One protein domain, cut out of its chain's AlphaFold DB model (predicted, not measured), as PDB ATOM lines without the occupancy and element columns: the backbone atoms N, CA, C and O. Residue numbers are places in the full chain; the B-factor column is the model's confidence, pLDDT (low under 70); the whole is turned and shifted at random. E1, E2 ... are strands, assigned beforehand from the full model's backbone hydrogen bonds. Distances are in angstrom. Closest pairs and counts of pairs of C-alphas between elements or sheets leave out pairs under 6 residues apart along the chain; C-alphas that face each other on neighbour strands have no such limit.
ATOM      1  N   ILE A 739      35.463 -31.641  -9.735       81.44
ATOM      2  CA  ILE A 739      34.065 -31.427 -10.136       81.44
ATOM      3  C   ILE A 739      33.758 -32.332 -11.334       81.44
ATOM      4  O   ILE A 739      34.251 -32.128 -12.440       81.44
ATOM      5  N   ASN A 740      32.913 -33.344 -11.139       80.19
ATOM      6  CA  ASN A 740      32.398 -34.133 -12.257       80.19
ATOM      7  C   ASN A 740      31.217 -33.384 -12.899       80.19
ATOM      8  O   ASN A 740      30.243 -33.080 -12.209       80.19
ATOM      9  N   ILE A 741      31.306 -33.067 -14.194       76.25
ATOM     10  CA  ILE A 741      30.291 -32.280 -14.905       76.25
ATOM     11  C   ILE A 741      29.502 -33.202 -15.838       76.25
ATOM     12  O   ILE A 741      29.742 -33.275 -17.040       76.25
ATOM     13  N   ALA A 742      28.514 -33.889 -15.268       70.56
ATOM     14  CA  ALA A 742      27.563 -34.704 -16.015       70.56
ATOM     15  C   ALA A 742      26.542 -33.818 -16.761       70.56
ATOM     16  O   ALA A 742      25.407 -33.642 -16.316       70.56
ATOM     17  N   VAL A 743      26.941 -33.225 -17.894       66.50
ATOM     18  CA  VAL A 743      26.037 -32.388 -18.699       66.50
ATOM     19  C   VAL A 743      25.024 -33.268 -19.444       66.50
ATOM     20  O   VAL A 743      25.388 -34.067 -20.306       66.50
ATOM     21  N   GLY A 744      23.735 -33.117 -19.128       55.12
ATOM     22  CA  GLY A 744      22.644 -33.893 -19.728       55.12
ATOM     23  C   GLY A 744      22.373 -33.525 -21.190       55.12
ATOM     24  O   GLY A 744      21.459 -32.754 -21.474       55.12
ATOM     25  N   GLY A 745      23.195 -34.026 -22.118       55.88
ATOM     26  CA  GLY A 745      23.044 -33.886 -23.578       55.88
ATOM     27  C   GLY A 745      23.237 -32.473 -24.151       55.88
ATOM     28  O   GLY A 745      23.416 -32.307 -25.358       55.88
ATOM     29  N   THR A 746      23.231 -31.444 -23.307       52.59
ATOM     30  CA  THR A 746      23.562 -30.065 -23.675       52.59
ATOM     31  C   THR A 746      25.078 -29.868 -23.698       52.59
ATOM     32  O   THR A 746      25.819 -30.504 -22.956       52.59
ATOM     33  N   LYS A 747      25.570 -28.988 -24.575       57.75
ATOM     34  CA  LYS A 747      26.994 -28.631 -24.604       57.75
ATOM     35  C   LYS A 747      27.241 -27.493 -23.621       57.75
ATOM     36  O   LYS A 747      26.741 -26.389 -23.840       57.75
ATOM     37  N   MET A 748      28.032 -27.748 -22.580       59.00
ATOM     38  CA  MET A 748      28.674 -26.671 -21.825       59.00
ATOM     39  C   MET A 748      29.544 -25.889 -22.815       59.00
ATOM     40  O   MET A 748      30.393 -26.476 -23.478       59.00
ATOM     41  N   LYS A 749      29.254 -24.598 -23.006       56.88
ATOM     42  CA  LYS A 749      29.970 -23.779 -23.999       56.88
ATOM     43  C   LYS A 749      31.338 -23.339 -23.492       56.88
ATOM     44  O   LYS A 749      32.294 -23.285 -24.251       56.88
ATOM     45  N   GLU A 750      31.382 -22.991 -22.214       66.25
ATOM     46  CA  GLU A 750      32.431 -22.192 -21.602       66.25
ATOM     47  C   GLU A 750      32.635 -22.666 -20.166       66.25
ATOM     48  O   GLU A 750      31.667 -22.995 -19.475       66.25
ATOM     49  N   LEU A 751      33.889 -22.688 -19.716       68.19
ATOM     50  CA  LEU A 751      34.253 -23.068 -18.357       68.19
ATOM     51  C   LEU A 751      35.176 -21.992 -17.759       68.19
ATOM     52  O   LEU A 751      36.164 -21.632 -18.408       68.19
ATOM     53  N   PRO A 752      34.863 -21.446 -16.566       72.25
ATOM     54  CA  PRO A 752      35.601 -20.327 -15.996       72.25
ATOM     55  C   PRO A 752      36.958 -20.762 -15.427       72.25
ATOM     56  O   PRO A 752      37.052 -21.699 -14.635       72.25
ATOM     57  N   VAL A 753      38.012 -20.027 -15.787       72.06
ATOM     58  CA  VAL A 753      39.391 -20.254 -15.313       72.06
ATOM     59  C   VAL A 753      39.560 -19.941 -13.815       72.06
ATOM     60  O   VAL A 753      40.470 -20.459 -13.168       72.06
ATOM     61  N   ILE A 754      38.679 -19.114 -13.248       78.38
ATOM     62  CA  ILE A 754      38.649 -18.735 -11.829       78.38
ATOM     63  C   ILE A 754      37.193 -18.773 -11.359       78.38
ATOM     64  O   ILE A 754      36.317 -18.252 -12.050       78.38
ATOM     65  N   PHE A 755      36.926 -19.338 -10.182       79.62
ATOM     66  CA  PHE A 755      35.611 -19.251  -9.542       79.62
ATOM     67  C   PHE A 755      35.728 -19.102  -8.022       79.62
ATOM     68  O   PHE A 755      36.669 -19.588  -7.398       79.62
ATOM     69  N   ASN A 756      34.756 -18.414  -7.423       76.44
ATOM     70  CA  ASN A 756      34.740 -18.100  -5.997       76.44
ATOM     71  C   ASN A 756      33.666 -18.933  -5.291       76.44
ATOM     72  O   ASN A 756      32.502 -18.909  -5.692       76.44
ATOM     73  N   VAL A 757      34.038 -19.644  -4.228       73.75
ATOM     74  CA  VAL A 757      33.118 -20.428  -3.392       73.75
ATOM     75  C   VAL A 757      33.001 -19.731  -2.038       73.75
ATOM     76  O   VAL A 757      33.683 -20.068  -1.072       73.75
ATOM     77  N   GLY A 758      32.158 -18.700  -1.973       78.94
ATOM     78  CA  GLY A 758      32.136 -17.778  -0.837       78.94
ATOM     79  C   GLY A 758      33.381 -16.888  -0.843       78.94
ATOM     80  O   GLY A 758      33.564 -16.113  -1.776       78.94
ATOM     81  N   LEU A 759      34.226 -17.005   0.187       78.50
ATOM     82  CA  LEU A 759      35.471 -16.231   0.314       78.50
ATOM     83  C   LEU A 759      36.681 -16.887  -0.381       78.50
ATOM     84  O   LEU A 759      37.697 -16.226  -0.568       78.50
ATOM     85  N   ASP A 760      36.586 -18.165  -0.760       78.56
ATOM     86  CA  ASP A 760      37.709 -18.919  -1.319       78.56
ATOM     87  C   ASP A 760      37.726 -18.854  -2.852       78.56
ATOM     88  O   ASP A 760      36.781 -19.291  -3.518       78.56
ATOM     89  N   THR A 761      38.815 -18.329  -3.417       85.19
ATOM     90  CA  THR A 761      39.044 -18.262  -4.867       85.19
ATOM     91  C   THR A 761      39.790 -19.496  -5.359       85.19
ATOM     92  O   THR A 761      40.998 -19.632  -5.151       85.19
ATOM     93  N   TYR A 762      39.091 -20.356  -6.093       85.62
ATOM     94  CA  TYR A 762      39.680 -21.479  -6.811       85.62
ATOM     95  C   TYR A 762      40.133 -21.040  -8.205       85.62
ATOM     96  O   TYR A 762      39.512 -20.187  -8.847       85.62
ATOM     97  N   LYS A 763      41.220 -21.639  -8.693       87.06
ATOM     98  CA  LYS A 763      41.769 -21.397 -10.033       87.06
ATOM     99  C   LYS A 763      41.956 -22.729 -10.736       87.06
ATOM    100  O   LYS A 763      42.546 -23.634 -10.163       87.06
ATOM    101  N   LEU A 764      41.500 -22.820 -11.980       86.44
ATOM    102  CA  LEU A 764      41.539 -24.032 -12.786       86.44
ATOM    103  C   LEU A 764      42.972 -24.534 -13.000       86.44
ATOM    104  O   LEU A 764      43.706 -23.976 -13.830       86.44
ATOM    105  N   PHE A 765      43.342 -25.607 -12.295       88.06
ATOM    106  CA  PHE A 765      44.593 -26.319 -12.526       88.06
ATOM    107  C   PHE A 765      44.492 -27.305 -13.699       88.06
ATOM    108  O   PHE A 765      45.379 -27.299 -14.551       88.06
ATOM    109  N   ALA A 766      43.425 -28.109 -13.806       90.44
ATOM    110  CA  ALA A 766      43.257 -29.052 -14.914       90.44
ATOM    111  C   ALA A 766      41.795 -29.322 -15.338       90.44
ATOM    112  O   ALA A 766      40.842 -29.224 -14.568       90.44
ATOM    113  N   CYS A 767      41.608 -29.745 -16.587       89.50
ATOM    114  CA  CYS A 767      40.351 -30.317 -17.074       89.50
ATOM    115  C   CYS A 767      40.601 -31.558 -17.939       89.50
ATOM    116  O   CYS A 767      41.644 -31.672 -18.589       89.50
ATOM    117  N   ILE A 768      39.646 -32.490 -17.946       88.25
ATOM    118  CA  ILE A 768      39.649 -33.676 -18.809       88.25
ATOM    119  C   ILE A 768      38.405 -33.601 -19.701       88.25
ATOM    120  O   ILE A 768      37.267 -33.880 -19.311       88.25
ATOM    121  N   CYS A 769      38.649 -33.174 -20.931       84.44
ATOM    122  CA  CYS A 769      37.634 -32.896 -21.929       84.44
ATOM    123  C   CYS A 769      37.455 -34.132 -22.806       84.44
ATOM    124  O   CYS A 769      38.311 -34.445 -23.642       84.44
ATOM    125  N   GLY A 770      36.352 -34.843 -22.568       80.94
ATOM    126  CA  GLY A 770      35.863 -35.892 -23.453       80.94
ATOM    127  C   GLY A 770      35.233 -35.281 -24.703       80.94
ATOM    128  O   GLY A 770      34.505 -34.291 -24.629       80.94
ATOM    129  N   ARG A 771      35.500 -35.862 -25.862       77.44
ATOM    130  CA  ARG A 771      34.833 -35.522 -27.112       77.44
ATOM    131  C   ARG A 771      34.569 -36.804 -27.873       77.44
ATOM    132  O   ARG A 771      35.508 -37.456 -28.325       77.44
ATOM    133  N   ASP A 772      33.287 -37.101 -28.046       80.62
ATOM    134  CA  ASP A 772      32.830 -38.345 -28.651       80.62
ATOM    135  C   ASP A 772      33.443 -39.520 -27.844       80.62
ATOM    136  O   ASP A 772      33.224 -39.559 -26.632       80.62
ATOM    137  N   ASP A 773      34.259 -40.402 -28.430       82.75
ATOM    138  CA  ASP A 773      34.939 -41.494 -27.697       82.75
ATOM    139  C   ASP A 773      36.368 -41.154 -27.199       82.75
ATOM    140  O   ASP A 773      37.057 -42.020 -26.656       82.75
ATOM    141  N   HIS A 774      36.853 -39.918 -27.392       85.62
ATOM    142  CA  HIS A 774      38.246 -39.527 -27.107       85.62
ATOM    143  C   HIS A 774      38.378 -38.613 -25.885       85.62
ATOM    144  O   HIS A 774      37.542 -37.739 -25.667       85.62
ATOM    145  N   PHE A 775      39.465 -38.742 -25.118       87.06
ATOM    146  CA  PHE A 775      39.732 -37.912 -23.938       87.06
ATOM    147  C   PHE A 775      41.017 -37.111 -24.087       87.06
ATOM    148  O   PHE A 775      42.060 -37.631 -24.468       87.06
ATOM    149  N   THR A 776      40.953 -35.833 -23.716       87.50
ATOM    150  CA  THR A 776      42.116 -34.944 -23.752       87.50
ATOM    151  C   THR A 776      42.232 -34.142 -22.466       87.50
ATOM    152  O   THR A 776      41.236 -33.628 -21.959       87.50
ATOM    153  N   ALA A 777      43.443 -34.038 -21.923       90.88
ATOM    154  CA  ALA A 777      43.699 -33.344 -20.664       90.88
ATOM    155  C   ALA A 777      44.323 -31.974 -20.936       90.88
ATOM    156  O   ALA A 777      45.305 -31.886 -21.669       90.88
ATOM    157  N   THR A 778      43.805 -30.910 -20.327       88.00
ATOM    158  CA  THR A 778      44.457 -29.590 -20.344       88.00
ATOM    159  C   THR A 778      44.915 -29.255 -18.934       88.00
ATOM    160  O   THR A 778      44.111 -29.304 -18.010       88.00
ATOM    161  N   ILE A 779      46.202 -28.948 -18.760       90.69
ATOM    162  CA  ILE A 779      46.834 -28.744 -17.446       90.69
ATOM    163  C   ILE A 779      47.547 -27.389 -17.431       90.69
ATOM    164  O   ILE A 779      48.286 -27.070 -18.367       90.69
ATOM    165  N   LYS A 780      47.355 -26.598 -16.371       85.69
ATOM    166  CA  LYS A 780      48.108 -25.365 -16.127       85.69
ATOM    167  C   LYS A 780      49.508 -25.708 -15.633       85.69
ATOM    168  O   LYS A 780      49.677 -26.427 -14.649       85.69
ATOM    169  N   LYS A 781      50.524 -25.138 -16.269       84.75
ATOM    170  CA  LYS A 781      51.895 -25.135 -15.770       84.75
ATOM    171  C   LYS A 781      52.431 -23.712 -15.854       84.75
ATOM    172  O   LYS A 781      52.468 -23.121 -16.931       84.75
ATOM    173  N   GLU A 782      52.841 -23.178 -14.706       84.12
ATOM    174  CA  GLU A 782      53.223 -21.769 -14.558       84.12
ATOM    175  C   GLU A 782      52.068 -20.861 -15.041       84.12
ATOM    176  O   GLU A 782      50.956 -20.951 -14.514       84.12
ATOM    177  N   HIS A 783      52.298 -20.026 -16.055       79.38
ATOM    178  CA  HIS A 783      51.295 -19.120 -16.629       79.38
ATOM    179  C   HIS A 783      50.673 -19.636 -17.940       79.38
ATOM    180  O   HIS A 783      49.933 -18.906 -18.592       79.38
ATOM    181  N   LEU A 784      50.967 -20.877 -18.345       79.06
ATOM    182  CA  LEU A 784      50.527 -21.455 -19.617       79.06
ATOM    183  C   LEU A 784      49.671 -22.704 -19.398       79.06
ATOM    184  O   LEU A 784      49.850 -23.434 -18.422       79.06
ATOM    185  N   TYR A 785      48.768 -22.981 -20.335       83.88
ATOM    186  CA  TYR A 785      48.032 -24.240 -20.376       83.88
ATOM    187  C   TYR A 785      48.647 -25.164 -21.429       83.88
ATOM    188  O   TYR A 785      49.069 -24.736 -22.502       83.88
ATOM    189  N   TYR A 786      48.702 -26.456 -21.129       84.06
ATOM    190  CA  TYR A 786      49.203 -27.483 -22.033       84.06
ATOM    191  C   TYR A 786      48.102 -28.507 -22.255       84.06
ATOM    192  O   TYR A 786      47.652 -29.142 -21.300       84.06
ATOM    193  N   LYS A 787      47.669 -28.662 -23.509       89.75
ATOM    194  CA  LYS A 787      46.767 -29.742 -23.906       89.75
ATOM    195  C   LYS A 787      47.588 -30.977 -24.258       89.75
ATOM    196  O   LYS A 787      48.501 -30.901 -25.080       89.75
ATOM    197  N   TYR A 788      47.219 -32.095 -23.656       87.88
ATOM    198  CA  TYR A 788      47.729 -33.432 -23.907       87.88
ATOM    199  C   TYR A 788      46.656 -34.238 -24.649       87.88
ATOM    200  O   TYR A 788      45.496 -34.297 -24.231       87.88
ATOM    201  N   ASP A 789      47.060 -34.797 -25.783       90.56
ATOM    202  CA  ASP A 789      46.231 -35.476 -26.778       90.56
ATOM    203  C   ASP A 789      46.984 -36.769 -27.164       90.56
ATOM    204  O   ASP A 789      47.836 -36.794 -28.061       90.56
ATOM    205  N   ASP A 790      46.797 -37.802 -26.337       90.50
ATOM    206  CA  ASP A 790      47.686 -38.965 -26.190       90.50
ATOM    207  C   ASP A 790      49.170 -38.572 -26.030       90.50
ATOM    208  O   ASP A 790      49.577 -37.992 -25.022       90.50
ATOM    209  N   LEU A 791      49.997 -38.882 -27.034       81.69
ATOM    210  CA  LEU A 791      51.431 -38.579 -27.072       81.69
ATOM    211  C   LEU A 791      51.736 -37.150 -27.558       81.69
ATOM    212  O   LEU A 791      52.895 -36.734 -27.545       81.69
ATOM    213  N   HIS A 792      50.727 -36.392 -27.998       79.94
ATOM    214  CA  HIS A 792      50.897 -35.039 -28.518       79.94
ATOM    215  C   HIS A 792      50.636 -34.008 -27.419       79.94
ATOM    216  O   HIS A 792      49.515 -33.865 -26.934       79.94
ATOM    217  N   SER A 793      51.660 -33.235 -27.060       78.25
ATOM    218  CA  SER A 793      51.503 -32.047 -26.220       78.25
ATOM    219  C   SER A 793      51.496 -30.785 -27.082       78.25
ATOM    220  O   SER A 793      52.403 -30.545 -27.881       78.25
ATOM    221  N   LYS A 794      50.468 -29.947 -26.922       76.19
ATOM    222  CA  LYS A 794      50.380 -28.628 -27.556       76.19
ATOM    223  C   LYS A 794      50.168 -27.564 -26.485       76.19
ATOM    224  O   LYS A 794      49.189 -27.608 -25.744       76.19
ATOM    225  N   GLY A 795      51.075 -26.590 -26.425       67.06
ATOM    226  CA  GLY A 795      50.874 -25.390 -25.617       67.06
ATOM    227  C   GLY A 795      49.676 -24.593 -26.136       67.06
ATOM    228  O   GLY A 795      49.574 -24.336 -27.339       67.06
ATOM    229  N   ILE A 796      48.777 -24.219 -25.231       68.12
ATOM    230  CA  ILE A 796      47.635 -23.343 -25.476       68.12
ATOM    231  C   ILE A 796      47.841 -22.082 -24.637       68.12
ATOM    232  O   ILE A 796      47.900 -22.124 -23.408       68.12
ATOM    233  N   TYR A 797      47.942 -20.948 -25.324       52.44
ATOM    234  CA  TYR A 797      47.865 -19.643 -24.685       52.44
ATOM    235  C   TYR A 797      46.387 -19.340 -24.434       52.44
ATOM    236  O   TYR A 797      45.609 -19.260 -25.381       52.44
ATOM    237  N   ILE A 798      46.027 -19.209 -23.162       57.03
ATOM    238  CA  ILE A 798      44.742 -18.685 -22.694       57.03
ATOM    239  C   ILE A 798      45.088 -17.329 -22.077       57.03
ATOM    240  O   ILE A 798      45.960 -17.286 -21.204       57.03
ATOM    241  N   TYR A 799      44.512 -16.227 -22.559       44.84
ATOM    242  CA  TYR A 799      44.834 -14.905 -22.023       44.84
ATOM    243  C   TYR A 799      44.117 -14.702 -20.681       44.84
ATOM    244  O   TYR A 799      42.906 -14.868 -20.558       44.84
ATOM    245  N   ASP A 800      44.888 -14.316 -19.662       45.06
ATOM    246  CA  ASP A 800      44.508 -14.288 -18.234       45.06
ATOM    247  C   ASP A 800      43.535 -13.128 -17.877       45.06
ATOM    248  O   ASP A 800      43.559 -12.609 -16.763       45.06
ATOM    249  N   GLY A 801      42.718 -12.667 -18.838       38.66
ATOM    250  CA  GLY A 801      41.856 -11.480 -18.732       38.66
ATOM    251  C   GLY A 801      40.358 -11.717 -18.970       38.66
ATOM    252  O   GLY A 801      39.544 -11.101 -18.288       38.66
ATOM    253  N   THR A 802      39.982 -12.592 -19.909       42.66
ATOM    254  CA  THR A 802      38.571 -12.788 -20.327       42.66
ATOM    255  C   THR A 802      38.206 -14.223 -20.696       42.66
ATOM    256  O   THR A 802      37.037 -14.507 -20.952       42.66
ATOM    257  N   ASP A 803      39.186 -15.119 -20.784       43.28
ATOM    258  CA  ASP A 803      39.083 -16.226 -21.728       43.28
ATOM    259  C   ASP A 803      38.375 -17.457 -21.157       43.28
ATOM    260  O   ASP A 803      38.715 -17.995 -20.098       43.28
ATOM    261  N   THR A 804      37.400 -17.936 -21.922       44.50
ATOM    262  CA  THR A 804      36.601 -19.123 -21.648       44.50
ATOM    263  C   THR A 804      37.121 -20.324 -22.437       44.50
ATOM    264  O   THR A 804      37.518 -20.219 -23.598       44.50
ATOM    265  N   VAL A 805      37.133 -21.506 -21.813       47.41
ATOM    266  CA  VAL A 805      37.641 -22.719 -22.473       47.41
ATOM    267  C   VAL A 805      36.535 -23.380 -23.307       47.41
ATOM    268  O   VAL A 805      35.786 -24.204 -22.780       47.41
ATOM    269  N   GLU A 806      36.445 -23.057 -24.605       41.78
ATOM    270  CA  GLU A 806      35.573 -23.768 -25.564       41.78
ATOM    271  C   GLU A 806      35.931 -25.264 -25.614       41.78
ATOM    272  O   GLU A 806      36.833 -25.701 -26.335       41.78
ATOM    273  N   THR A 807      35.222 -26.080 -24.836       43.59
ATOM    274  CA  THR A 807      35.436 -27.529 -24.769       43.59
ATOM    275  C   THR A 807      34.144 -28.270 -24.461       43.59
ATOM    276  O   THR A 807      33.338 -27.839 -23.645       43.59
ATOM    277  N   ALA A 808      33.978 -29.448 -25.068       36.81
ATOM    278  CA  ALA A 808      33.096 -30.459 -24.504       36.81
ATOM    279  C   ALA A 808      33.779 -30.998 -23.236       36.81
ATOM    280  O   ALA A 808      34.811 -31.665 -23.313       36.81
ATOM    281  N   VAL A 809      33.258 -30.629 -22.068       39.50
ATOM    282  CA  VAL A 809      33.802 -31.045 -20.771       39.50
ATOM    283  C   VAL A 809      32.932 -32.161 -20.214       39.50
ATOM    284  O   VAL A 809      31.717 -32.012 -20.137       39.50
ATOM    285  N   TYR A 810      33.575 -33.254 -19.809       35.78
ATOM    286  CA  TYR A 810      32.938 -34.341 -19.060       35.78
ATOM    287  C   TYR A 810      33.523 -34.460 -17.640       35.78
ATOM    288  O   TYR A 810      32.830 -34.901 -16.732       35.78
ATOM    289  N   TYR A 811      34.767 -34.011 -17.413       38.00
ATOM    290  CA  TYR A 811      35.434 -34.063 -16.109       38.00
ATOM    291  C   TYR A 811      36.271 -32.796 -15.845       38.00
ATOM    292  O   TYR A 811      37.024 -32.346 -16.712       38.00
ATOM    293  N   LEU A 812      36.192 -32.241 -14.631       39.44
ATOM    294  CA  LEU A 812      36.959 -31.067 -14.201       39.44
ATOM    295  C   LEU A 812      37.793 -31.365 -12.939       39.44
ATOM    296  O   LEU A 812      37.322 -32.017 -12.006       39.44
ATOM    297  N   LEU A 813      39.037 -30.882 -12.910       36.72
ATOM    298  CA  LEU A 813      40.046 -31.147 -11.878       36.72
ATOM    299  C   LEU A 813      40.669 -29.818 -11.422       36.72
ATOM    300  O   LEU A 813      41.742 -29.430 -11.888       36.72
ATOM    301  N   VAL A 814      39.952 -29.095 -10.557       39.16
ATOM    302  CA  VAL A 814      40.304 -27.723 -10.153       39.16
ATOM    303  C   VAL A 814      41.343 -27.717  -9.042       39.16
ATOM    304  O   VAL A 814      41.028 -28.230  -7.944       39.16
TER     305      VAL A 814
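Overview. This is residues 739 to 814 of the 814 residues of the protein "Hypothetical protein" of Didymodactylos carnosus (UniProt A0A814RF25). A strongly twisted sheet of five antiparallel strands, E6 - E5 - E4 - E3 - E7 from edge to edge, forms the body, and a small separate hairpin, E1 and E2, reaches out from it as an arm whose tip, residues 756 to 761, sticks out free. A long link, residues 797 to 810, arches from the edge strand E6 over one face of the sheet to the opposite edge strand E7, and a second long unnamed stretch, residues 739 to 753, leads from beside E7 to the arm. The printed part has 76 residues with seven named strands, E1 to E7 in order along the chain, and no named helix; the class is all strand, although the strands hold 36 of the 76 residues, under half. The whole is compact, with a radius of gyration of the C-alphas of 12.6 A and spans of 38 by 31 by 18 A.

Arrangement. The printed part opens with a short pairing, residues 739 to 740 antiparallel with residues 811 to 812 of E7, the strand of residues 811 to 813. E1, residues 754 to 757, and E2, residues 760 to 763, form a hairpin with a tight link. They are antiparallel at 154 degrees between their directions, with N 755 and O 762 3.0 A apart and N 762 and O 755 2.9 A apart, within hydrogen-bond range. E2 runs on into E3, residues 766 to 771, across a break of 2 residues at 55 degrees. E1 and E2 are each apart from E3 and E7 and from E4, residues 774 to 781, E5, residues 784 to 789, and E6, residues 792 to 796. E3, E4, E5 and E6 make a meander, each strand the antiparallel neighbour of the one before, and each step is a hairpin with a tight link. E3 and E4 stand at 160 degrees, and the C-alphas of 768 and 777, which face each other, are 4.5 A apart; N 769 and O 776 are within hydrogen-bond range at 2.8 A. E4 and E5 stand at 157 degrees, with facing C-alphas 778 and 787 4.2 A apart and N 788 and O 777 at 2.8 A. E5 and E6 stand at 151 degrees, with facing C-alphas 786 and 795 4.5 A apart and N 787 and O 794 at 2.9 A. E7 is antiparallel to E3 at 169 degrees; C-alphas 767 and 812 face each other at 4.5 A, and N 768 and O 811 are 2.9 A apart. E6 and E7 are the edge strands and are apart from each other. From edge to edge the strands' lines turn by 67 degrees.

Along the chain. E1 begins at C-alpha 754, at (38.649, -18.735, -11.829), and measures 10.2 A from first to last C-alpha; E2 measures 9.9 A. E3 measures 16.2 A. E4, the longest strand with 8 residues, measures 22.8 A, from C-alpha 774 at (38.246, -39.527, -27.107) to C-alpha 781. E5 measures 16.3 A, E6 12.5 A and E7 6.9 A. E7 ends at C-alpha 813, at (40.046, -31.147, -11.878).

Size, cuts and confidence. The C-alphas of Leu 759 and Leu 791, the two farthest apart, are 38.8 A apart, while those of the first and last printed residues, Ile 739 and Val 814, are 7.3 A apart. The printed part has no cut, and Val 814 is the chain's last residue. The link from E6 to E7, 14 residues, is long; the other links between strands are tight. The mean pLDDT of the printed part is 70.1; residues 743 to 751 and 795 to 814 are under 70, and E7 has a mean of 38.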